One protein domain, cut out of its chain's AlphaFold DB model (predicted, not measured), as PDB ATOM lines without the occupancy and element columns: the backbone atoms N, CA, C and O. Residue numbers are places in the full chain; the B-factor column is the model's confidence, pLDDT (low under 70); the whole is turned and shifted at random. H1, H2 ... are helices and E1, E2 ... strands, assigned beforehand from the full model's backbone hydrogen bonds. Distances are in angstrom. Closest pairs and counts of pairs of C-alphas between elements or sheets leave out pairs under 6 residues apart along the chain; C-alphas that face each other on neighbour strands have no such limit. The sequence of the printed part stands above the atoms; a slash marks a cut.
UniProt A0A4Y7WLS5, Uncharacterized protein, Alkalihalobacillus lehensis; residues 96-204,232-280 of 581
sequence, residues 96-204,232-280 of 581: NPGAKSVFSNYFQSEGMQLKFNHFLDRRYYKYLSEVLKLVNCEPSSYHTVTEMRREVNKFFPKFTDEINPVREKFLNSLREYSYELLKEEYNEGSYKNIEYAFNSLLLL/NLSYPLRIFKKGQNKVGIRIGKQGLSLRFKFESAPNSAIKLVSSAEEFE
ATOM      1  N   ASN A  96      26.520 -25.413  23.777       84.31
ATOM      2  CA  ASN A  96      27.777 -25.772  24.429       84.31
ATOM      3  C   ASN A  96      28.122 -27.234  24.109       84.31
ATOM      4  O   ASN A  96      27.938 -28.095  24.970       84.31
ATOM      5  N   PRO A  97      28.548 -27.552  22.872       85.81
ATOM      6  CA  PRO A  97      28.851 -28.927  22.511       85.81
ATOM      7  C   PRO A  97      30.030 -29.476  23.326       85.81
ATOM      8  O   PRO A  97      30.988 -28.767  23.660       85.81
ATOM      9  N   GLY A  98      29.967 -30.771  23.632       86.88
ATOM     10  CA  GLY A  98      31.082 -31.492  24.236       86.88
ATOM     11  C   GLY A  98      32.229 -31.616  23.237       86.88
ATOM     12  O   GLY A  98      32.022 -32.030  22.100       86.88
ATOM     13  N   ALA A  99      33.458 -31.294  23.652       90.12
ATOM     14  CA  ALA A  99      34.615 -31.383  22.758       90.12
ATOM     15  C   ALA A  99      34.852 -32.821  22.250       90.12
ATOM     16  O   ALA A  99      35.305 -33.011  21.125       90.12
ATOM     17  N   LYS A 100      34.489 -33.834  23.051       93.06
ATOM     18  CA  LYS A 100      34.665 -35.255  22.710       93.06
ATOM     19  C   LYS A 100      33.628 -35.842  21.744       93.06
ATOM     20  O   LYS A 100      33.752 -37.013  21.394       93.06
ATOM     21  N   SER A 101      32.633 -35.059  21.327       92.38
ATOM     22  CA  SER A 101      31.557 -35.514  20.432       92.38
ATOM     23  C   SER A 101      31.111 -34.472  19.402       92.38
ATOM     24  O   SER A 101      30.145 -34.694  18.679       92.38
ATOM     25  N   VAL A 102      31.767 -33.308  19.323       92.38
ATOM     26  CA  VAL A 102      31.331 -32.228  18.427       92.38
ATOM     27  C   VAL A 102      31.394 -32.625  16.948       92.38
ATOM     28  O   VAL A 102      30.483 -32.306  16.190       92.38
ATOM     29  N   PHE A 103      32.442 -33.330  16.529       93.75
ATOM     30  CA  PHE A 103      32.668 -33.686  15.132       93.75
ATOM     31  C   PHE A 103      31.806 -34.873  14.706       93.75
ATOM     32  O   PHE A 103      31.260 -34.857  13.607       93.75
ATOM     33  N   SER A 104      31.575 -35.846  15.586       93.94
ATOM     34  CA  SER A 104      30.628 -36.927  15.298       93.94
ATOM     35  C   SER A 104      29.187 -36.409  15.253       93.94
ATOM     36  O   SER A 104      28.493 -36.592  14.257       93.94
ATOM     37  N   ASN A 105      28.749 -35.671  16.278       92.06
ATOM     38  CA  ASN A 105      27.344 -35.269  16.407       92.06
ATOM     39  C   ASN A 105      26.919 -34.187  15.409       92.06
ATOM     40  O   ASN A 105      25.766 -34.171  14.981       92.06
ATOM     41  N   TYR A 106      27.814 -33.248  15.082       91.38
ATOM     42  CA  TYR A 106      27.461 -32.087  14.261       91.38
ATOM     43  C   TYR A 106      28.121 -32.096  12.893       91.38
ATOM     44  O   TYR A 106      27.516 -31.600  11.959       91.38
ATOM     45  N   PHE A 107      29.314 -32.666  12.747       90.62
ATOM     46  CA  PHE A 107      29.993 -32.769  11.452       90.62
ATOM     47  C   PHE A 107      29.846 -34.156  10.825       90.62
ATOM     48  O   PHE A 107      30.408 -34.392   9.764       90.62
ATOM     49  N   GLN A 108      29.113 -35.074  11.470       92.12
ATOM     50  CA  GLN A 108      28.869 -36.436  10.981       92.12
ATOM     51  C   GLN A 108      30.165 -37.190  10.611       92.12
ATOM     52  O   GLN A 108      30.163 -38.052   9.737       92.12
ATOM     53  N   SER A 109      31.282 -36.863  11.278       92.88
ATOM     54  CA  SER A 109      32.613 -37.402  10.974       92.88
ATOM     55  C   SER A 109      33.216 -38.078  12.207       92.88
ATOM     56  O   SER A 109      33.890 -37.457  13.036       92.88
ATOM     57  N   GLU A 110      32.980 -39.387  12.327       94.00
ATOM     58  CA  GLU A 110      33.566 -40.226  13.385       94.00
ATOM     59  C   GLU A 110      35.094 -40.286  13.281       94.00
ATOM     60  O   GLU A 110      35.802 -40.215  14.287       94.00
ATOM     61  N   GLY A 111      35.629 -40.341  12.056       93.56
ATOM     62  CA  GLY A 111      37.072 -40.329  11.814       93.56
ATOM     63  C   GLY A 111      37.732 -39.055  12.347       93.56
ATOM     64  O   GLY A 111      38.754 -39.123  13.039       93.56
ATOM     65  N   MET A 112      37.118 -37.894  12.099       94.12
ATOM     66  CA  MET A 112      37.571 -36.622  12.660       94.12
ATOM     67  C   MET A 112      37.482 -36.616  14.189       94.12
ATOM     68  O   MET A 112      38.428 -36.190  14.858       94.12
ATOM     69  N   GLN A 113      36.386 -37.131  14.754       96.25
ATOM     70  CA  GLN A 113      36.203 -37.189  16.203       96.25
ATOM     71  C   GLN A 113      37.253 -38.074  16.887       96.25
ATOM     72  O   GLN A 113      37.794 -37.686  17.926       96.25
ATOM     73  N   LEU A 114      37.587 -39.228  16.304       96.94
ATOM     74  CA  LEU A 114      38.620 -40.134  16.810       96.94
ATOM     75  C   LEU A 114      40.007 -39.480  16.789       96.94
ATOM     76  O   LEU A 114      40.696 -39.474  17.816       96.94
ATOM     77  N   LYS A 115      40.392 -38.869  15.657       96.88
ATOM     78  CA  LYS A 115      41.646 -38.105  15.528       96.88
ATOM     79  C   LYS A 115      41.723 -36.999  16.590       96.88
ATOM     80  O   LYS A 115      42.723 -36.885  17.306       96.88
ATOM     81  N   PHE A 116      40.652 -36.216  16.739       96.81
ATOM     82  CA  PHE A 116      40.580 -35.139  17.724       96.81
ATOM     83  C   PHE A 116      40.674 -35.645  19.165       96.81
ATOM     84  O   PHE A 116      41.445 -35.090  19.944       96.81
ATOM     85  N   ASN A 117      39.944 -36.704  19.525       97.31
ATOM     86  CA  ASN A 117      39.952 -37.258  20.881       97.31
ATOM     87  C   ASN A 117      41.346 -37.741  21.285       97.31
ATOM     88  O   ASN A 117      41.825 -37.384  22.362       97.31
ATOM     89  N   HIS A 118      42.035 -38.460  20.394       96.50
ATOM     90  CA  HIS A 118      43.408 -38.896  20.636       96.50
ATOM     91  C   HIS A 118      44.351 -37.702  20.868       96.50
ATOM     92  O   HIS A 118      45.161 -37.696  21.801       96.50
ATOM     93  N   PHE A 119      44.236 -36.656  20.044       95.19
ATOM     94  CA  PHE A 119      45.033 -35.443  20.210       95.19
ATOM     95  C   PHE A 119      44.703 -34.701  21.513       95.19
ATOM     96  O   PHE A 119      45.627 -34.315  22.237       95.19
ATOM     97  N   LEU A 120      43.416 -34.518  21.825       95.62
ATOM     98  CA  LEU A 120      42.929 -33.839  23.024       95.62
ATOM     99  C   LEU A 120      43.442 -34.527  24.286       95.62
ATOM    100  O   LEU A 120      44.000 -33.846  25.143       95.62
ATOM    101  N   ASP A 121      43.311 -35.849  24.387       94.94
ATOM    102  CA  ASP A 121      43.723 -36.599  25.577       94.94
ATOM    103  C   ASP A 121      45.237 -36.478  25.810       94.94
ATOM    104  O   ASP A 121      45.681 -36.130  26.910       94.94
ATOM    105  N   ARG A 122      46.042 -36.620  24.748       93.12
ATOM    106  CA  ARG A 122      47.500 -36.424  24.807       93.12
ATOM    107  C   ARG A 122      47.883 -35.000  25.219       93.12
ATOM    108  O   ARG A 122      48.798 -34.800  26.021       93.12
ATOM    109  N   ARG A 123      47.227 -33.982  24.649       92.06
ATOM    110  CA  ARG A 123      47.529 -32.573  24.948       92.06
ATOM    111  C   ARG A 123      47.039 -32.155  26.331       92.06
ATOM    112  O   ARG A 123      47.727 -31.375  26.980       92.06
ATOM    113  N   TYR A 124      45.914 -32.689  26.796       95.25
ATOM    114  CA  TYR A 124      45.384 -32.410  28.126       95.25
ATOM    115  C   TYR A 124      46.268 -33.008  29.222       95.25
ATOM    116  O   TYR A 124      46.573 -32.324  30.195       95.25
ATOM    117  N   TYR A 125      46.774 -34.232  29.024       94.06
ATOM    118  CA  TYR A 125      47.794 -34.805  29.906       94.06
ATOM    119  C   TYR A 125      49.027 -33.892  29.989       94.06
ATOM    120  O   TYR A 125      49.425 -33.489  31.079       94.06
ATOM    121  N   LYS A 126      49.573 -33.474  28.834       92.06
ATOM    122  CA  LYS A 126      50.722 -32.554  28.778       92.06
ATOM    123  C   LYS A 126      50.440 -31.226  29.489       92.06
ATOM    124  O   LYS A 126      51.307 -30.743  30.208       92.06
ATOM    125  N   TYR A 127      49.247 -30.660  29.309       94.56
ATOM    126  CA  TYR A 127      48.809 -29.453  30.011       94.56
ATOM    127  C   TYR A 127      48.865 -29.640  31.534       94.56
ATOM    128  O   TYR A 127      49.501 -28.844  32.218       94.56
ATOM    129  N   LEU A 128      48.276 -30.717  32.069       95.69
ATOM    130  CA  LEU A 128      48.305 -30.995  33.509       95.69
ATOM    131  C   LEU A 128      49.737 -31.223  34.015       95.69
ATOM    132  O   LEU A 128      50.090 -30.725  35.080       95.69
ATOM    133  N   SER A 129      50.577 -31.924  33.245       93.56
ATOM    134  CA  SER A 129      51.990 -32.120  33.587       93.56
ATOM    135  C   SER A 129      52.752 -30.796  33.652       93.56
ATOM    136  O   SER A 129      53.558 -30.609  34.556       93.56
ATOM    137  N   GLU A 130      52.535 -29.889  32.696       92.56
ATOM    138  CA  GLU A 130      53.175 -28.568  32.688       92.56
ATOM    139  C   GLU A 130      52.711 -27.724  33.884       92.56
ATOM    140  O   GLU A 130      53.550 -27.097  34.521       92.56
ATOM    141  N   VAL A 131      51.426 -27.777  34.256       94.00
ATOM    142  CA  VAL A 131      50.903 -27.077  35.444       94.00
ATOM    143  C   VAL A 131      51.491 -27.628  36.747       94.00
ATOM    144  O   VAL A 131      51.896 -26.850  37.602       94.00
ATOM    145  N   LEU A 132      51.582 -28.951  36.912       93.94
ATOM    146  CA  LEU A 132      52.146 -29.560  38.128       93.94
ATOM    147  C   LEU A 132      53.639 -29.260  38.306       93.94
ATOM    148  O   LEU A 132      54.105 -29.075  39.429       93.94
ATOM    149  N   LYS A 133      54.386 -29.134  37.204       92.56
ATOM    150  CA  LYS A 133      55.800 -28.742  37.254       92.56
ATOM    151  C   LYS A 133      56.016 -27.330  37.793       92.56
ATOM    152  O   LYS A 133      57.061 -27.094  38.387       92.56
ATOM    153  N   LEU A 134      55.052 -26.418  37.629       91.06
ATOM    154  CA  LEU A 134      55.142 -25.061  38.191       91.06
ATOM    155  C   LEU A 134      55.223 -25.079  39.726       91.06
ATOM    156  O   LEU A 134      55.855 -24.216  40.321       91.06
ATOM    157  N   VAL A 135      54.658 -26.110  40.362       89.81
ATOM    158  CA  VAL A 135      54.692 -26.312  41.821       89.81
ATOM    159  C   VAL A 135      55.682 -27.397  42.253       89.81
ATOM    160  O   VAL A 135      55.579 -27.928  43.355       89.81
ATOM    161  N   ASN A 136      56.659 -27.726  41.399       86.62
ATOM    162  CA  ASN A 136      57.684 -28.753  41.640       86.62
ATOM    163  C   ASN A 136      57.118 -30.154  41.950       86.62
ATOM    164  O   ASN A 136      57.780 -30.969  42.593       86.62
ATOM    165  N   CYS A 137      55.903 -30.461  41.485       87.00
ATOM    166  CA  CYS A 137      55.369 -31.817  41.534       87.00
ATOM    167  C   CYS A 137      55.807 -32.590  40.287       87.00
ATOM    168  O   CYS A 137      55.480 -32.205  39.161       87.00
ATOM    169  N   GLU A 138      56.506 -33.708  40.487       85.19
ATOM    170  CA  GLU A 138      56.924 -34.582  39.390       85.19
ATOM    171  C   GLU A 138      55.717 -35.301  38.764       85.19
ATOM    172  O   GLU A 138      55.050 -36.087  39.444       85.19
ATOM    173  N   PRO A 139      55.416 -35.088  37.466       79.19
ATOM    174  CA  PRO A 139      54.243 -35.697  36.838       79.19
ATOM    175  C   PRO A 139      54.289 -37.226  36.772       79.19
ATOM    176  O   PRO A 139      53.239 -37.852  36.663       79.19
ATOM    177  N   SER A 140      55.484 -37.826  36.836       79.44
ATOM    178  CA  SER A 140      55.672 -39.284  36.856       79.44
ATOM    179  C   SER A 140      55.113 -39.952  38.111       79.44
ATOM    180  O   SER A 140      54.941 -41.164  38.120       79.44
ATOM    181  N   SER A 141      54.810 -39.179  39.155       79.06
ATOM    182  CA  SER A 141      54.207 -39.675  40.394       79.06
ATOM    183  C   SER A 141      52.709 -39.989  40.262       79.06
ATOM    184  O   SER A 141      52.114 -40.506  41.205       79.06
ATOM    185  N   TYR A 142      52.085 -39.676  39.118       85.56
ATOM    186  CA  TYR A 142      50.656 -39.888  38.871       85.56
ATOM    187  C   TYR A 142      50.442 -40.882  37.728       85.56
ATOM    188  O   TYR A 142      51.023 -40.745  36.650       85.56
ATOM    189  N   HIS A 143      49.553 -41.849  37.942       84.00
ATOM    190  CA  HIS A 143      49.255 -42.913  36.983       84.00
ATOM    191  C   HIS A 143      48.038 -42.574  36.118       84.00
ATOM    192  O   HIS A 143      47.884 -43.110  35.020       84.00
ATOM    193  N   THR A 144      47.168 -41.671  36.586       90.56
ATOM    194  CA  THR A 144      45.944 -41.300  35.867       90.56
ATOM    195  C   THR A 144      45.747 -39.790  35.744       90.56
ATOM    196  O   THR A 144      46.116 -39.002  36.614       90.56
ATOM    197  N   VAL A 145      45.051 -39.373  34.678       92.19
ATOM    198  CA  VAL A 145      44.596 -37.980  34.502       92.19
ATOM    199  C   VAL A 145      43.725 -37.531  35.682       92.19
ATOM    200  O   VAL A 145      43.785 -36.373  36.087       92.19
ATOM    201  N   THR A 146      42.934 -38.431  36.266       94.06
ATOM    202  CA  THR A 146      42.078 -38.133  37.424       94.06
ATOM    203  C   THR A 146      42.891 -37.709  38.647       94.06
ATOM    204  O   THR A 146      42.531 -36.733  39.308       94.06
ATOM    205  N   GLU A 147      44.000 -38.392  38.930       94.19
ATOM    206  CA  GLU A 147      44.915 -38.029  40.018       94.19
ATOM    207  C   GLU A 147      45.560 -36.667  39.765       94.19
ATOM    208  O   GLU A 147      45.499 -35.789  40.626       94.19
ATOM    209  N   MET A 148      46.074 -36.445  38.552       95.31
ATOM    210  CA  MET A 148      46.671 -35.162  38.173       95.31
ATOM    211  C   MET A 148      45.676 -34.005  38.311       95.31
ATOM    212  O   MET A 148      46.016 -32.951  38.836       95.31
ATOM    213  N   ARG A 149      44.418 -34.197  37.888       96.00
ATOM    214  CA  ARG A 149      43.351 -33.191  38.039       96.00
ATOM    215  C   ARG A 149      43.071 -32.871  39.505       96.00
ATOM    216  O   ARG A 149      42.829 -31.709  39.831       96.00
ATOM    217  N   ARG A 150      43.062 -33.883  40.379       94.44
ATOM    218  CA  ARG A 150      42.869 -33.686  41.821       94.44
ATOM    219  C   ARG A 150      44.002 -32.849  42.393       94.44
ATOM    220  O   ARG A 150      43.730 -31.927  43.154       94.44
ATOM    221  N   GLU A 151      45.233 -33.138  41.993       94.81
ATOM    222  CA  GLU A 151      46.393 -32.418  42.499       94.81
ATOM    223  C   GLU A 151      46.460 -30.978  41.983       94.81
ATOM    224  O   GLU A 151      46.589 -30.050  42.776       94.81
ATOM    225  N   VAL A 152      46.237 -30.766  40.681       94.62
ATOM    226  CA  VAL A 152      46.133 -29.417  40.104       94.62
ATOM    227  C   VAL A 152      45.075 -28.593  40.834       94.62
ATOM    228  O   VAL A 152      45.305 -27.422  41.101       94.62
ATOM    229  N   ASN A 153      43.939 -29.183  41.209       95.12
ATOM    230  CA  ASN A 153      42.892 -28.463  41.936       95.12
ATOM    231  C   ASN A 153      43.304 -28.024  43.348       95.12
ATOM    232  O   ASN A 153      42.798 -27.013  43.828       95.12
ATOM    233  N   LYS A 154      44.184 -28.780  44.022       94.19
ATOM    234  CA  LYS A 154      44.674 -28.418  45.361       94.19
ATOM    235  C   LYS A 154      45.530 -27.156  45.308       94.19
ATOM    236  O   LYS A 154      45.327 -26.258  46.117       94.19
ATOM    237  N   PHE A 155      46.453 -27.088  44.350       93.25
ATOM    238  CA  PHE A 155      47.357 -25.946  44.194       93.25
ATOM    239  C   PHE A 155      46.708 -24.778  43.446       93.25
ATOM    240  O   PHE A 155      46.931 -23.617  43.776       93.25
ATOM    241  N   PHE A 156      45.864 -25.083  42.461       94.25
ATOM    242  CA  PHE A 156      45.292 -24.116  41.533       94.25
ATOM    243  C   PHE A 156      43.786 -24.340  41.332       94.25
ATOM    244  O   PHE A 156      43.342 -24.805  40.276       94.25
ATOM    245  N   PRO A 157      42.956 -23.956  42.318       92.56
ATOM    246  CA  PRO A 157      41.499 -24.050  42.204       92.56
ATOM    247  C   PRO A 157      40.914 -23.078  41.161       92.56
ATOM    248  O   PRO A 157      39.762 -23.213  40.746       92.56
ATOM    249  N   LYS A 158      41.688 -22.071  40.735       94.25
ATOM    250  CA  LYS A 158      41.325 -21.076  39.716       94.25
ATOM    251  C   LYS A 158      42.521 -20.790  38.812       94.25
ATOM    252  O   LYS A 158      43.661 -21.052  39.180       94.25
ATOM    253  N   PHE A 159      42.250 -20.236  37.632       93.12
ATOM    254  CA  PHE A 159      43.306 -19.743  36.751       93.12
ATOM    255  C   PHE A 159      44.010 -18.532  37.365       93.12
ATOM    256  O   PHE A 159      43.350 -17.625  37.870       93.12
ATOM    257  N   THR A 160      45.334 -18.531  37.266       92.94
ATOM    258  CA  THR A 160      46.242 -17.462  37.691       92.94
ATOM    259  C   THR A 160      47.088 -17.011  36.503       92.94
ATOM    260  O   THR A 160      47.172 -17.717  35.492       92.94
ATOM    261  N   ASP A 161      47.741 -15.856  36.622       91.44
ATOM    262  CA  ASP A 161      48.638 -15.343  35.579       91.44
ATOM    263  C   ASP A 161      49.810 -16.288  35.293       91.44
ATOM    264  O   ASP A 161      50.249 -16.389  34.153       91.44
ATOM    265  N   GLU A 162      50.244 -17.057  36.290       90.69
ATOM    266  CA  GLU A 162      51.283 -18.078  36.151       90.69
ATOM    267  C   GLU A 162      50.856 -19.242  35.236       90.69
ATOM    268  O   GLU A 162      51.634 -19.716  34.410       90.69
ATOM    269  N   ILE A 163      49.594 -19.682  35.327       91.25
ATOM    270  CA  ILE A 163      49.073 -20.805  34.525       91.25
ATOM    271  C   ILE A 163      48.549 -20.351  33.167       91.25
ATOM    272  O   ILE A 163      48.501 -21.148  32.225       91.25
ATOM    273  N   ASN A 164      48.119 -19.094  33.043       90.88
ATOM    274  CA  ASN A 164      47.504 -18.587  31.820       90.88
ATOM    275  C   ASN A 164      48.354 -18.855  30.561       90.88
ATOM    276  O   ASN A 164      47.784 -19.383  29.609       90.88
ATOM    277  N   PRO A 165      49.688 -18.671  30.545       89.00
ATOM    278  CA  PRO A 165      50.520 -19.059  29.403       89.00
ATOM    279  C   PRO A 165      50.383 -20.538  28.999       89.00
ATOM    280  O   PRO A 165      50.241 -20.851  27.815       89.00
ATOM    281  N   VAL A 166      50.360 -21.461  29.969       91.00
ATOM    282  CA  VAL A 166      50.195 -22.909  29.731       91.00
ATOM    283  C   VAL A 166      48.788 -23.215  29.203       91.00
ATOM    284  O   VAL A 166      48.606 -24.007  28.273       91.00
ATOM    285  N   ARG A 167      47.774 -22.541  29.757       92.19
ATOM    286  CA  ARG A 167      46.374 -22.637  29.320       92.19
ATOM    287  C   ARG A 167      46.202 -22.150  27.881       92.19
ATOM    288  O   ARG A 167      45.556 -22.832  27.088       92.19
ATOM    289  N   GLU A 168      46.740 -20.983  27.552       89.44
ATOM    290  CA  GLU A 168      46.662 -20.374  26.222       89.44
ATOM    291  C   GLU A 168      47.328 -21.261  25.176       89.44
ATOM    292  O   GLU A 168      46.714 -21.588  24.159       89.44
ATOM    293  N   LYS A 169      48.529 -21.762  25.481       88.94
ATOM    294  CA  LYS A 169      49.238 -22.739  24.654       88.94
ATOM    295  C   LYS A 169      48.398 -23.986  24.380       88.94
ATOM    296  O   LYS A 169      48.309 -24.443  23.239       88.94
ATOM    297  N   PHE A 170      47.759 -24.534  25.414       92.44
ATOM    298  CA  PHE A 170      46.900 -25.704  25.272       92.44
ATOM    299  C   PHE A 170      45.678 -25.420  24.387       92.44
ATOM    300  O   PHE A 170      45.464 -26.141  23.411       92.44
ATOM    301  N   LEU A 171      44.917 -24.357  24.664       93.25
ATOM    302  CA  LEU A 171      43.730 -24.003  23.876       93.25
ATOM    303  C   LEU A 171      44.080 -23.673  22.418       93.25
ATOM    304  O   LEU A 171      43.352 -24.083  21.512       93.25
ATOM    305  N   ASN A 172      45.220 -23.019  22.186       91.00
ATOM    306  CA  ASN A 172      45.732 -22.768  20.845       91.00
ATOM    307  C   ASN A 172      46.043 -24.057  20.089       91.00
ATOM    308  O   ASN A 172      45.683 -24.177  18.920       91.00
ATOM    309  N   SER A 173      46.628 -25.053  20.756       91.38
ATOM    310  CA  SER A 173      46.891 -26.348  20.123       91.38
ATOM    311  C   SER A 173      45.615 -27.065  19.682       91.38
ATOM    312  O   SER A 173      45.599 -27.677  18.616       91.38
ATOM    313  N   LEU A 174      44.533 -26.957  20.467       94.19
ATOM    314  CA  LEU A 174      43.236 -27.529  20.106       94.19
ATOM    315  C   LEU A 174      42.625 -26.805  18.906       94.19
ATOM    316  O   LEU A 174      42.113 -27.460  18.000       94.19
ATOM    317  N   ARG A 175      42.715 -25.468  18.877       93.94
ATOM    318  CA  ARG A 175      42.259 -24.646  17.749       93.94
ATOM    319  C   ARG A 175      42.996 -24.998  16.459       93.94
ATOM    320  O   ARG A 175      42.336 -25.243  15.459       93.94
ATOM    321  N   GLU A 176      44.329 -25.024  16.486       92.19
ATOM    322  CA  GLU A 176      45.145 -25.338  15.306       92.19
ATOM    323  C   GLU A 176      44.837 -26.737  14.779       92.19
ATOM    324  O   GLU A 176      44.543 -26.891  13.600       92.19
ATOM    325  N   TYR A 177      44.799 -27.746  15.654       93.81
ATOM    326  CA  TYR A 177      44.502 -29.109  15.216       93.81
ATOM    327  C   TYR A 177      43.079 -29.251  14.662       93.81
ATOM    328  O   TYR A 177      42.864 -29.922  13.660       93.81
ATOM    329  N   SER A 178      42.106 -28.564  15.263       95.12
ATOM    330  CA  SER A 178      40.731 -28.556  14.754       95.12
ATOM    331  C   SER A 178      40.610 -27.837  13.411       95.12
ATOM    332  O   SER A 178      39.816 -28.250  12.577       95.12
ATOM    333  N   TYR A 179      41.394 -26.778  13.184       94.62
ATOM    334  CA  TYR A 179      41.452 -26.113  11.882       94.62
ATOM    335  C   TYR A 179      42.005 -27.052  10.809       94.62
ATOM    336  O   TYR A 179      41.422 -27.142   9.735       94.62
ATOM    337  N   GLU A 180      43.073 -27.794  11.113       93.69
ATOM    338  CA  GLU A 180      43.632 -28.793  10.196       93.69
ATOM    339  C   GLU A 180      42.622 -29.896   9.860       93.69
ATOM    340  O   GLU A 180      42.427 -30.209   8.690       93.69
ATOM    341  N   LEU A 181      41.902 -30.411  10.859       94.75
ATOM    342  CA  LEU A 181      40.845 -31.402  10.652       94.75
ATOM    343  C   LEU A 181      39.699 -30.879   9.770       94.75
ATOM    344  O   LEU A 181      39.265 -31.562   8.845       94.75
ATOM    345  N   LEU A 182      39.230 -29.653  10.016       93.56
ATOM    346  CA  LEU A 182      38.200 -29.020   9.186       93.56
ATOM    347  C   LEU A 182      38.700 -28.744   7.763       93.56
ATOM    348  O   LEU A 182      37.931 -28.836   6.809       93.56
ATOM    349  N   LYS A 183      39.987 -28.416   7.613       93.31
ATOM    350  CA  LYS A 183      40.648 -28.224   6.320       93.31
ATOM    351  C   LYS A 183      40.729 -29.519   5.518       93.31
ATOM    352  O   LYS A 183      40.468 -29.488   4.316       93.31
ATOM    353  N   GLU A 184      41.099 -30.629   6.156       92.50
ATOM    354  CA  GLU A 184      41.093 -31.969   5.553       92.50
ATOM    355  C   GLU A 184      39.692 -32.311   5.032       92.50
ATOM    356  O   GLU A 184      39.519 -32.520   3.833       92.50
ATOM    357  N   GLU A 185      38.684 -32.224   5.899       89.81
ATOM    358  CA  GLU A 185      37.287 -32.541   5.575       89.81
ATOM    359  C   GLU A 185      36.718 -31.644   4.459       89.81
ATOM    360  O   GLU A 185      36.048 -32.116   3.539       89.81
ATOM    361  N   TYR A 186      37.038 -30.344   4.476       89.94
ATOM    362  CA  TYR A 186      36.682 -29.427   3.390       89.94
ATOM    363  C   TYR A 186      37.312 -29.856   2.056       89.94
ATOM    364  O   TYR A 186      36.647 -29.879   1.021       89.94
ATOM    365  N   ASN A 187      38.602 -30.195   2.061       92.12
ATOM    366  CA  ASN A 187      39.356 -30.546   0.857       92.12
ATOM    367  C   ASN A 187      38.971 -31.907   0.256       92.12
ATOM    368  O   ASN A 187      39.257 -32.147  -0.927       92.12
ATOM    369  N   GLU A 188      38.369 -32.780   1.062       89.19
ATOM    370  CA  GLU A 188      37.794 -34.069   0.661       89.19
ATOM    371  C   GLU A 188      36.399 -33.924   0.027       89.19
ATOM    372  O   GLU A 188      35.938 -34.840  -0.649       89.19
ATOM    373  N   GLY A 189      35.770 -32.746   0.129       80.50
ATOM    374  CA  GLY A 189      34.501 -32.440  -0.538       80.50
ATOM    375  C   GLY A 189      33.251 -32.718   0.302       80.50
ATOM    376  O   GLY A 189      32.145 -32.745  -0.242       80.50
ATOM    377  N   SER A 190      33.386 -32.872   1.622       77.19
ATOM    378  CA  SER A 190      32.285 -33.137   2.563       77.19
ATOM    379  C   SER A 190      31.426 -31.898   2.884       77.19
ATOM    380  O   SER A 190      31.096 -31.618   4.038       77.19
ATOM    381  N   TYR A 191      31.026 -31.125   1.870       77.06
ATOM    382  CA  TYR A 191      30.291 -29.865   2.051       77.06
ATOM    383  C   TYR A 191      28.961 -30.035   2.804       77.06
ATOM    384  O   TYR A 191      28.622 -29.200   3.640       77.06
ATOM    385  N   LYS A 192      28.244 -31.143   2.567       80.56
ATOM    386  CA  LYS A 192      26.959 -31.449   3.225       80.56
ATOM    387  C   LYS A 192      27.092 -31.610   4.741       80.56
ATOM    388  O   LYS A 192      26.241 -31.138   5.488       80.56
ATOM    389  N   ASN A 193      28.177 -32.235   5.193       83.62
ATOM    390  CA  ASN A 193      28.465 -32.432   6.612       83.62
ATOM    391  C   ASN A 193      28.696 -31.092   7.313       83.62
ATOM    392  O   ASN A 193      28.197 -30.844   8.410       83.62
ATOM    393  N   ILE A 194      29.427 -30.202   6.642       78.06
ATOM    394  CA  ILE A 194      29.707 -28.862   7.143       78.06
ATOM    395  C   ILE A 194      28.432 -28.004   7.179       78.06
ATOM    396  O   ILE A 194      28.200 -27.288   8.153       78.06
ATOM    397  N   GLU A 195      27.584 -28.093   6.154       81.12
ATOM    398  CA  GLU A 195      26.288 -27.412   6.122       81.12
ATOM    399  C   GLU A 195      25.367 -27.901   7.252       81.12
ATOM    400  O   GLU A 195      24.793 -27.093   7.985       81.12
ATOM    401  N   TYR A 196      25.293 -29.219   7.464       86.56
ATOM    402  CA  TYR A 196      24.549 -29.803   8.579       86.56
ATOM    403  C   TYR A 196      25.066 -29.302   9.935       86.56
ATOM    404  O   TYR A 196      24.258 -28.929  10.793       86.56
ATOM    405  N   ALA A 197      26.390 -29.224  10.121       87.31
ATOM    406  CA  ALA A 197      26.997 -28.666  11.328       87.31
ATOM    407  C   ALA A 197      26.570 -27.214  11.549       87.31
ATOM    408  O   ALA A 197      26.173 -26.847  12.657       87.31
ATOM    409  N   PHE A 198      26.612 -26.404  10.490       85.62
ATOM    410  CA  PHE A 198      26.228 -24.997  10.523       85.62
ATOM    411  C   PHE A 198      24.763 -24.828  10.946       85.62
ATOM    412  O   PHE A 198      24.483 -24.130  11.924       85.62
ATOM    413  N   ASN A 199      23.849 -25.543  10.285       84.25
ATOM    414  CA  ASN A 199      22.416 -25.514  10.581       84.25
ATOM    415  C   ASN A 199      22.119 -25.986  12.012       84.25
ATOM    416  O   ASN A 199      21.365 -25.344  12.747       84.25
ATOM    417  N   SER A 200      22.750 -27.081  12.438       87.56
ATOM    418  CA  SER A 200      22.484 -27.728  13.727       87.56
ATOM    419  C   SER A 200      23.062 -26.970  14.923       87.56
ATOM    420  O   SER A 200      22.467 -26.973  16.008       87.56
ATOM    421  N   LEU A 201      24.234 -26.346  14.767       88.38
ATOM    422  CA  LEU A 201      24.913 -25.611  15.840       88.38
ATOM    423  C   LEU A 201      24.416 -24.173  15.992       88.38
ATOM    424  O   LEU A 201      24.554 -23.621  17.086       88.38
ATOM    425  N   LEU A 202      23.845 -23.593  14.931       84.50
ATOM    426  CA  LEU A 202      23.169 -22.295  14.960       84.50
ATOM    427  C   LEU A 202      21.641 -22.399  15.023       84.50
ATOM    428  O   LEU A 202      20.984 -21.369  14.964       84.50
ATOM    429  N   LEU A 203      21.073 -23.601  15.174       85.44
ATOM    430  CA  LEU A 203      19.627 -23.808  15.351       85.44
ATOM    431  C   LEU A 203      18.783 -23.125  14.257       85.44
ATOM    432  O   LEU A 203      17.744 -22.542  14.548       85.44
ATOM    433  N   LEU A 204      19.231 -23.178  12.998       82.44
ATOM    434  CA  LEU A 204      18.610 -22.409  11.906       82.44
ATOM    435  C   LEU A 204      17.215 -22.902  11.506       82.44
ATOM    436  O   LEU A 204      16.473 -22.168  10.862       82.44
ATOM    437  N   ASN A 232      22.536 -17.605   2.656       73.94
ATOM    438  CA  ASN A 232      22.613 -17.720   1.211       73.94
ATOM    439  C   ASN A 232      23.713 -18.726   0.840       73.94
ATOM    440  O   ASN A 232      24.898 -18.387   0.808       73.94
ATOM    441  N   LEU A 233      23.294 -19.961   0.550       73.19
ATOM    442  CA  LEU A 233      24.166 -21.068   0.142       73.19
ATOM    443  C   LEU A 233      24.849 -20.839  -1.218       73.19
ATOM    444  O   LEU A 233      25.733 -21.606  -1.589       73.19
ATOM    445  N   SER A 234      24.495 -19.778  -1.953       76.44
ATOM    446  CA  SER A 234      25.234 -19.382  -3.156       76.44
ATOM    447  C   SER A 234      26.626 -18.826  -2.838       76.44
ATOM    448  O   SER A 234      27.456 -18.711  -3.738       76.44
ATOM    449  N   TYR A 235      26.892 -18.422  -1.589       81.88
ATOM    450  CA  TYR A 235      28.216 -17.959  -1.186       81.88
ATOM    451  C   TYR A 235      29.159 -19.127  -0.889       81.88
ATOM    452  O   TYR A 235      28.746 -20.129  -0.307       81.88
ATOM    453  N   PRO A 236      30.458 -18.985  -1.207       80.56
ATOM    454  CA  PRO A 236      31.418 -20.041  -0.957       80.56
ATOM    455  C   PRO A 236      31.607 -20.270   0.541       80.56
ATOM    456  O   PRO A 236      31.782 -19.331   1.325       80.56
ATOM    457  N   LEU A 237      31.662 -21.547   0.901       85.56
ATOM    458  CA  LEU A 237      32.075 -22.005   2.214       85.56
ATOM    459  C   LEU A 237      33.550 -21.653   2.459       85.56
ATOM    460  O   LEU A 237      34.418 -21.911   1.614       85.56
ATOM    461  N   ARG A 238      33.840 -21.091   3.631       88.31
ATOM    462  CA  ARG A 238      35.189 -20.785   4.114       88.31
ATOM    463  C   ARG A 238      35.407 -21.393   5.494       88.31
ATOM    464  O   ARG A 238      34.477 -21.444   6.291       88.31
ATOM    465  N   ILE A 239      36.630 -21.816   5.786       91.75
ATOM    466  CA  ILE A 239      37.062 -22.162   7.145       91.75
ATOM    467  C   ILE A 239      37.898 -21.011   7.684       91.75
ATOM    468  O   ILE A 239      38.667 -20.407   6.944       91.75
ATOM    469  N   PHE A 240      37.765 -20.709   8.969       92.56
ATOM    470  CA  PHE A 240      38.528 -19.640   9.598       92.56
ATOM    471  C   PHE A 240      38.975 -20.040  10.996       92.56
ATOM    472  O   PHE A 240      38.484 -20.988  11.615       92.56
ATOM    473  N   LYS A 241      39.917 -19.268  11.521       92.75
ATOM    474  CA  LYS A 241      40.376 -19.363  12.898       92.75
ATOM    475  C   LYS A 241      40.659 -17.960  13.413       92.75
ATOM    476  O   LYS A 241      41.101 -17.110  12.654       92.75
ATOM    477  N   LYS A 242      40.379 -17.715  14.693       89.88
ATOM    478  CA  LYS A 242      40.419 -16.366  15.272       89.88
ATOM    479  C   LYS A 242      40.981 -16.379  16.682       89.88
ATOM    480  O   LYS A 242      40.535 -17.157  17.534       89.88
ATOM    481  N   GLY A 243      41.944 -15.496  16.926       87.31
ATOM    482  CA  GLY A 243      42.694 -15.441  18.173       87.31
ATOM    483  C   GLY A 243      43.237 -16.816  18.565       87.31
ATOM    484  O   GLY A 243      43.597 -17.635  17.721       87.31
ATOM    485  N   GLN A 244      43.243 -17.096  19.866       85.44
ATOM    486  CA  GLN A 244      43.925 -18.273  20.401       85.44
ATOM    487  C   GLN A 244      43.051 -19.523  20.535       85.44
ATOM    488  O   GLN A 244      43.576 -20.608  20.729       85.44
ATOM    489  N   ASN A 245      41.721 -19.425  20.503       91.50
ATOM    490  CA  ASN A 245      40.863 -20.555  20.896       91.50
ATOM    491  C   ASN A 245      39.601 -20.741  20.054       91.50
ATOM    492  O   ASN A 245      38.763 -21.558  20.429       91.50
ATOM    493  N   LYS A 246      39.445 -20.007  18.947       93.75
ATOM    494  CA  LYS A 246      38.285 -20.140  18.063       93.75
ATOM    495  C   LYS A 246      38.668 -20.690  16.701       93.75
ATOM    496  O   LYS A 246      39.583 -20.181  16.055       93.75
ATOM    497  N   VAL A 247      37.912 -21.677  16.255       94.88
ATOM    498  CA  VAL A 247      37.909 -22.182  14.881       94.88
ATOM    499  C   VAL A 247      36.477 -22.141  14.371       94.88
ATOM    500  O   VAL A 247      35.549 -22.194  15.176       94.88
ATOM    501  N   GLY A 248      36.262 -22.013  13.073       92.88
ATOM    502  CA  GLY A 248      34.912 -21.921  12.562       92.88
ATOM    503  C   GLY A 248      34.803 -22.058  11.062       92.88
ATOM    504  O   GLY A 248      35.778 -22.287  10.348       92.88
ATOM    505  N   ILE A 249      33.566 -21.915  10.618       90.94
ATOM    506  CA  ILE A 249      33.144 -22.011   9.231       90.94
ATOM    507  C   ILE A 249      32.276 -20.808   8.915       90.94
ATOM    508  O   ILE A 249      31.484 -20.385   9.752       90.94
ATOM    509  N   ARG A 250      32.401 -20.269   7.708       88.62
ATOM    510  CA  ARG A 250      31.686 -19.087   7.242       88.62
ATOM    511  C   ARG A 250      31.052 -19.337   5.877       88.62
ATOM    512  O   ARG A 250      31.693 -19.897   4.992       88.62
ATOM    513  N   ILE A 251      29.823 -18.860   5.707       84.50
ATOM    514  CA  ILE A 251      29.101 -18.779   4.435       84.50
ATOM    515  C   ILE A 251      28.653 -17.323   4.263       84.50
ATOM    516  O   ILE A 251      27.901 -16.778   5.074       84.50
ATOM    517  N   GLY A 252      29.151 -16.648   3.226       83.19
ATOM    518  CA  GLY A 252      28.828 -15.239   2.984       83.19
ATOM    519  C   GLY A 252      29.317 -14.334   4.116       83.19
ATOM    520  O   GLY A 252      30.516 -14.232   4.342       83.19
ATOM    521  N   LYS A 253      28.417 -13.653   4.833       83.75
ATOM    522  CA  LYS A 253      28.752 -12.820   6.012       83.75
ATOM    523  C   LYS A 253      28.558 -13.541   7.344       83.75
ATOM    524  O   LYS A 253      28.892 -12.990   8.380       83.75
ATOM    525  N   GLN A 254      28.010 -14.747   7.342       85.75
ATOM    526  CA  GLN A 254      27.667 -15.445   8.573       85.75
ATOM    527  C   GLN A 254      28.676 -16.546   8.832       85.75
ATOM    528  O   GLN A 254      28.993 -17.333   7.943       85.75
ATOM    529  N   GLY A 255      29.180 -16.611  10.055       88.81
ATOM    530  CA  GLY A 255      30.037 -17.688  10.496       88.81
ATOM    531  C   GLY A 255      29.540 -18.348  11.762       88.81
ATOM    532  O   GLY A 255      28.964 -17.720  12.641       88.81
ATOM    533  N   LEU A 256      29.814 -19.634  11.853       90.38
ATOM    534  CA  LEU A 256      29.733 -20.434  13.053       90.38
ATOM    535  C   LEU A 256      31.147 -20.524  13.625       90.38
ATOM    536  O   LEU A 256      32.042 -21.054  12.967       90.38
ATOM    537  N   SER A 257      31.349 -20.056  14.853       92.56
ATOM    538  CA  SER A 257      32.596 -20.275  15.585       92.56
ATOM    539  C   SER A 257      32.416 -21.255  16.736       92.56
ATOM    540  O   SER A 257      31.410 -21.249  17.442       92.56
ATOM    541  N   LEU A 258      33.433 -22.089  16.927       94.00
ATOM    542  CA  LEU A 258      33.615 -23.034  18.015       94.00
ATOM    543  C   LEU A 258      34.770 -22.537  18.886       94.00
ATOM    544  O   LEU A 258      35.934 -22.562  18.480       94.00
ATOM    545  N   ARG A 259      34.449 -22.058  20.092       94.38
ATOM    546  CA  ARG A 259      35.443 -21.573  21.059       94.38
ATOM    547  C   ARG A 259      35.793 -22.644  22.083       94.38
ATOM    548  O   ARG A 259      34.949 -22.993  22.910       94.38
ATOM    549  N   PHE A 260      37.053 -23.067  22.117       94.62
ATOM    550  CA  PHE A 260      37.587 -23.930  23.169       94.62
ATOM    551  C   PHE A 260      37.721 -23.167  24.486       94.62
ATOM    552  O   PHE A 260      38.328 -22.092  24.556       94.62
ATOM    553  N   LYS A 261      37.171 -23.735  25.560       93.25
ATOM    554  CA  LYS A 261      37.363 -23.225  26.917       93.25
ATOM    555  C   LYS A 261      37.302 -24.345  27.947       93.25
ATOM    556  O   LYS A 261      36.637 -25.356  27.758       93.25
ATOM    557  N   PHE A 262      37.954 -24.111  29.075       92.88
ATOM    558  CA  PHE A 262      37.746 -24.910  30.274       92.88
ATOM    559  C   PHE A 262      36.335 -24.693  30.816       92.88
ATOM    560  O   PHE A 262      35.748 -23.615  30.662       92.88
ATOM    561  N   GLU A 263      35.781 -25.720  31.445       87.50
ATOM    562  CA  GLU A 263      34.442 -25.662  32.008       87.50
ATOM    563  C   GLU A 263      34.299 -24.638  33.129       87.50
ATOM    564  O   GLU A 263      33.331 -23.866  33.110       87.50
ATOM    565  N   SER A 264      35.252 -24.637  34.061       86.06
ATOM    566  CA  SER A 264      35.207 -23.828  35.284       86.06
ATOM    567  C   SER A 264      36.587 -23.495  35.865       86.06
ATOM    568  O   SER A 264      36.784 -22.376  36.332       86.06
ATOM    569  N   ALA A 265      37.540 -24.429  35.820       92.94
ATOM    570  CA  ALA A 265      38.811 -24.352  36.551       92.94
ATOM    571  C   ALA A 265      39.978 -25.022  35.785       92.94
ATOM    572  O   ALA A 265      39.722 -25.718  34.794       92.94
ATOM    573  N   PRO A 266      41.247 -24.852  36.212       94.31
ATOM    574  CA  PRO A 266      42.415 -25.466  35.563       94.31
ATOM    575  C   PRO A 266      42.324 -26.988  35.416       94.31
ATOM    576  O   PRO A 266      42.692 -27.549  34.395       94.31
ATOM    577  N   ASN A 267      41.739 -27.676  36.390       93.38
ATOM    578  CA  ASN A 267      41.533 -29.123  36.360       93.38
ATOM    579  C   ASN A 267      40.234 -29.553  35.652       93.38
ATOM    580  O   ASN A 267      39.851 -30.718  35.736       93.38
ATOM    581  N   SER A 268      39.474 -28.641  35.048       92.94
ATOM    582  CA  SER A 268      38.162 -28.970  34.474       92.94
ATOM    583  C   SER A 268      38.274 -29.512  33.046       92.94
ATOM    584  O   SER A 268      39.320 -29.390  32.404       92.94
ATOM    585  N   ALA A 269      37.206 -30.149  32.563       90.50
ATOM    586  CA  ALA A 269      37.150 -30.644  31.194       90.50
ATOM    587  C   ALA A 269      37.108 -29.485  30.183       90.50
ATOM    588  O   ALA A 269      36.793 -28.338  30.521       90.50
ATOM    589  N   ILE A 270      37.422 -29.799  28.925       92.38
ATOM    590  CA  ILE A 270      37.302 -28.854  27.818       92.38
ATOM    591  C   ILE A 270      35.913 -28.943  27.203       92.38
ATOM    592  O   ILE A 270      35.475 -30.009  26.775       92.38
ATOM    593  N   LYS A 271      35.258 -27.786  27.108       89.19
ATOM    594  CA  LYS A 271      34.004 -27.600  26.383       89.19
ATOM    595  C   LYS A 271      34.184 -26.650  25.212       89.19
ATOM    596  O   LYS A 271      35.082 -25.801  25.199       89.19
ATOM    597  N   LEU A 272      33.286 -26.781  24.249       90.81
ATOM    598  CA  LEU A 272      33.147 -25.854  23.146       90.81
ATOM    599  C   LEU A 272      31.945 -24.950  23.382       90.81
ATOM    600  O   LEU A 272      30.980 -25.318  24.047       90.81
ATOM    601  N   VAL A 273      32.021 -23.746  22.837       89.12
ATOM    602  CA  VAL A 273      30.895 -22.818  22.755       89.12
ATOM    603  C   VAL A 273      30.673 -22.535  21.288       89.12
ATOM    604  O   VAL A 273      31.597 -22.033  20.646       89.12
ATOM    605  N   SER A 274      29.484 -22.852  20.779       90.06
ATOM    606  CA  SER A 274      29.079 -22.393  19.459       90.06
ATOM    607  C   SER A 274      28.505 -20.984  19.559       90.06
ATOM    608  O   SER A 274      27.678 -20.675  20.423       90.06
ATOM    609  N   SER A 275      28.960 -20.113  18.674       86.88
ATOM    610  CA  SER A 275      28.425 -18.765  18.542       86.88
ATOM    611  C   SER A 275      28.359 -18.382  17.080       86.88
ATOM    612  O   SER A 275      29.235 -18.772  16.307       86.88
ATOM    613  N   ALA A 276      27.355 -17.594  16.713       84.94
ATOM    614  CA  ALA A 276      27.389 -16.956  15.415       84.94
ATOM    615  C   ALA A 276      28.333 -15.751  15.446       84.94
ATOM    616  O   ALA A 276      28.423 -15.026  16.446       84.94
ATOM    617  N   GLU A 277      29.032 -15.546  14.343       83.94
ATOM    618  CA  GLU A 277      29.856 -14.383  14.067       83.94
ATOM    619  C   GLU A 277      29.372 -13.755  12.769       83.94
ATOM    620  O   GLU A 277      29.146 -14.440  11.773       83.94
ATOM    621  N   GLU A 278      29.200 -12.441  12.794       80.50
ATOM    622  CA  GLU A 278      29.009 -11.676  11.578       80.50
ATOM    623  C   GLU A 278      30.375 -11.192  11.115       80.50
ATOM    624  O   GLU A 278      31.148 -10.606  11.873       80.50
ATOM    625  N   PHE A 279      30.680 -11.509   9.871       76.94
ATOM    626  CA  PHE A 279      31.886 -11.095   9.207       76.94
ATOM    627  C   PHE A 279      31.565  -9.965   8.256       76.94
ATOM    628  O   PHE A 279      30.617 -10.005   7.465       76.94
ATOM    629  N   GLU A 280      32.431  -8.978   8.302       69.00
ATOM    630  CA  GLU A 280      32.361  -7.838   7.426       69.00
ATOM    631  C   GLU A 280      32.744  -8.230   5.974       69.00
ATOM    632  O   GLU A 280      33.169  -9.358   5.674       69.00
TER     633      GLU A 280
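Overview. This is residues 96 to 204 and 232 to 280 of the 581 residues of an uncharacterized protein of Alkalihalobacillus lehensis (UniProt A0A4Y7WLS5). A strongly twisted four-strand sheet has the long helix H4 and the shorter H5 over one face; a second long helix, H2, runs side by side with H4, with short H1 and H3 near its two ends. The printed part has 158 residues, with named helices H1 to H5, then strands E1 to E4; the class is mixed. The sheet's order is E1, E2, E3, E4, antiparallel. The whole is compact, with a radius of gyration of the C-alphas of 17.0 A, and elongated, spanning 56 by 31 by 23 A.

Along the chain. Find E1, residues 237 to 242, from C-alpha 237 at (32.075, -22.005, 2.214); then E2, 246 to 251, E3, 254 to 262, 25.7 A, and E4, 270 to 278, 25.1 A. H4 is residues 164 to 188, 36.1 A; H5 is 191 to 201. H2, 110 to 134, runs 36.2 A to C-alpha 134 at (55.142, -25.061, 38.191); H1 is 102 to 107, H3 145 to 155.

Arrangement. The strands form a meander, each the antiparallel neighbour of the one before: look for N 240 and O 248, 2.9 A, N 249 and O 256, 2.9 A, and N 257 and O 275, 2.9 A, within hydrogen-bond range. In two layers, helices on one face, H4 runs along E2 at 11 degrees on the local plane, height over the sheet 7.7 A, its Arg 175 C-alpha 5.8 A from that of Val 247; H5 runs across E2 at 69 degrees on the local plane, height 9.8 A, C-alphas of Phe 198 and Leu 256 6.3 A apart. The hub H2 touches H4 at a shallow 14 degrees, opposite ways, closest C-alphas Tyr 127 and Phe 170, 6.3 A. With residues 125 to 132 alone it touches H3, closest C-alphas Leu 132 and Val 152, 6.3 A. H1 touches H5, closest C-alphas Tyr 106 and Ala 197, 4.5 A, and forms a helical hairpin with H2. Every O i to N i+4 pair is within range in H1, H3, H4 and H5, and 20 of 21 in H2.

Size, cuts and confidence. The farthest C-alphas, Ser 141 and Ser 234, are 56.1 A apart. Residues 205 to 231 are not printed, and C-alphas 204 and 232 are 12.3 A apart across the cut. Of the links printed whole, none is long. Residue 280 is under pLDDT 70; the mean of the printed part is 89.8.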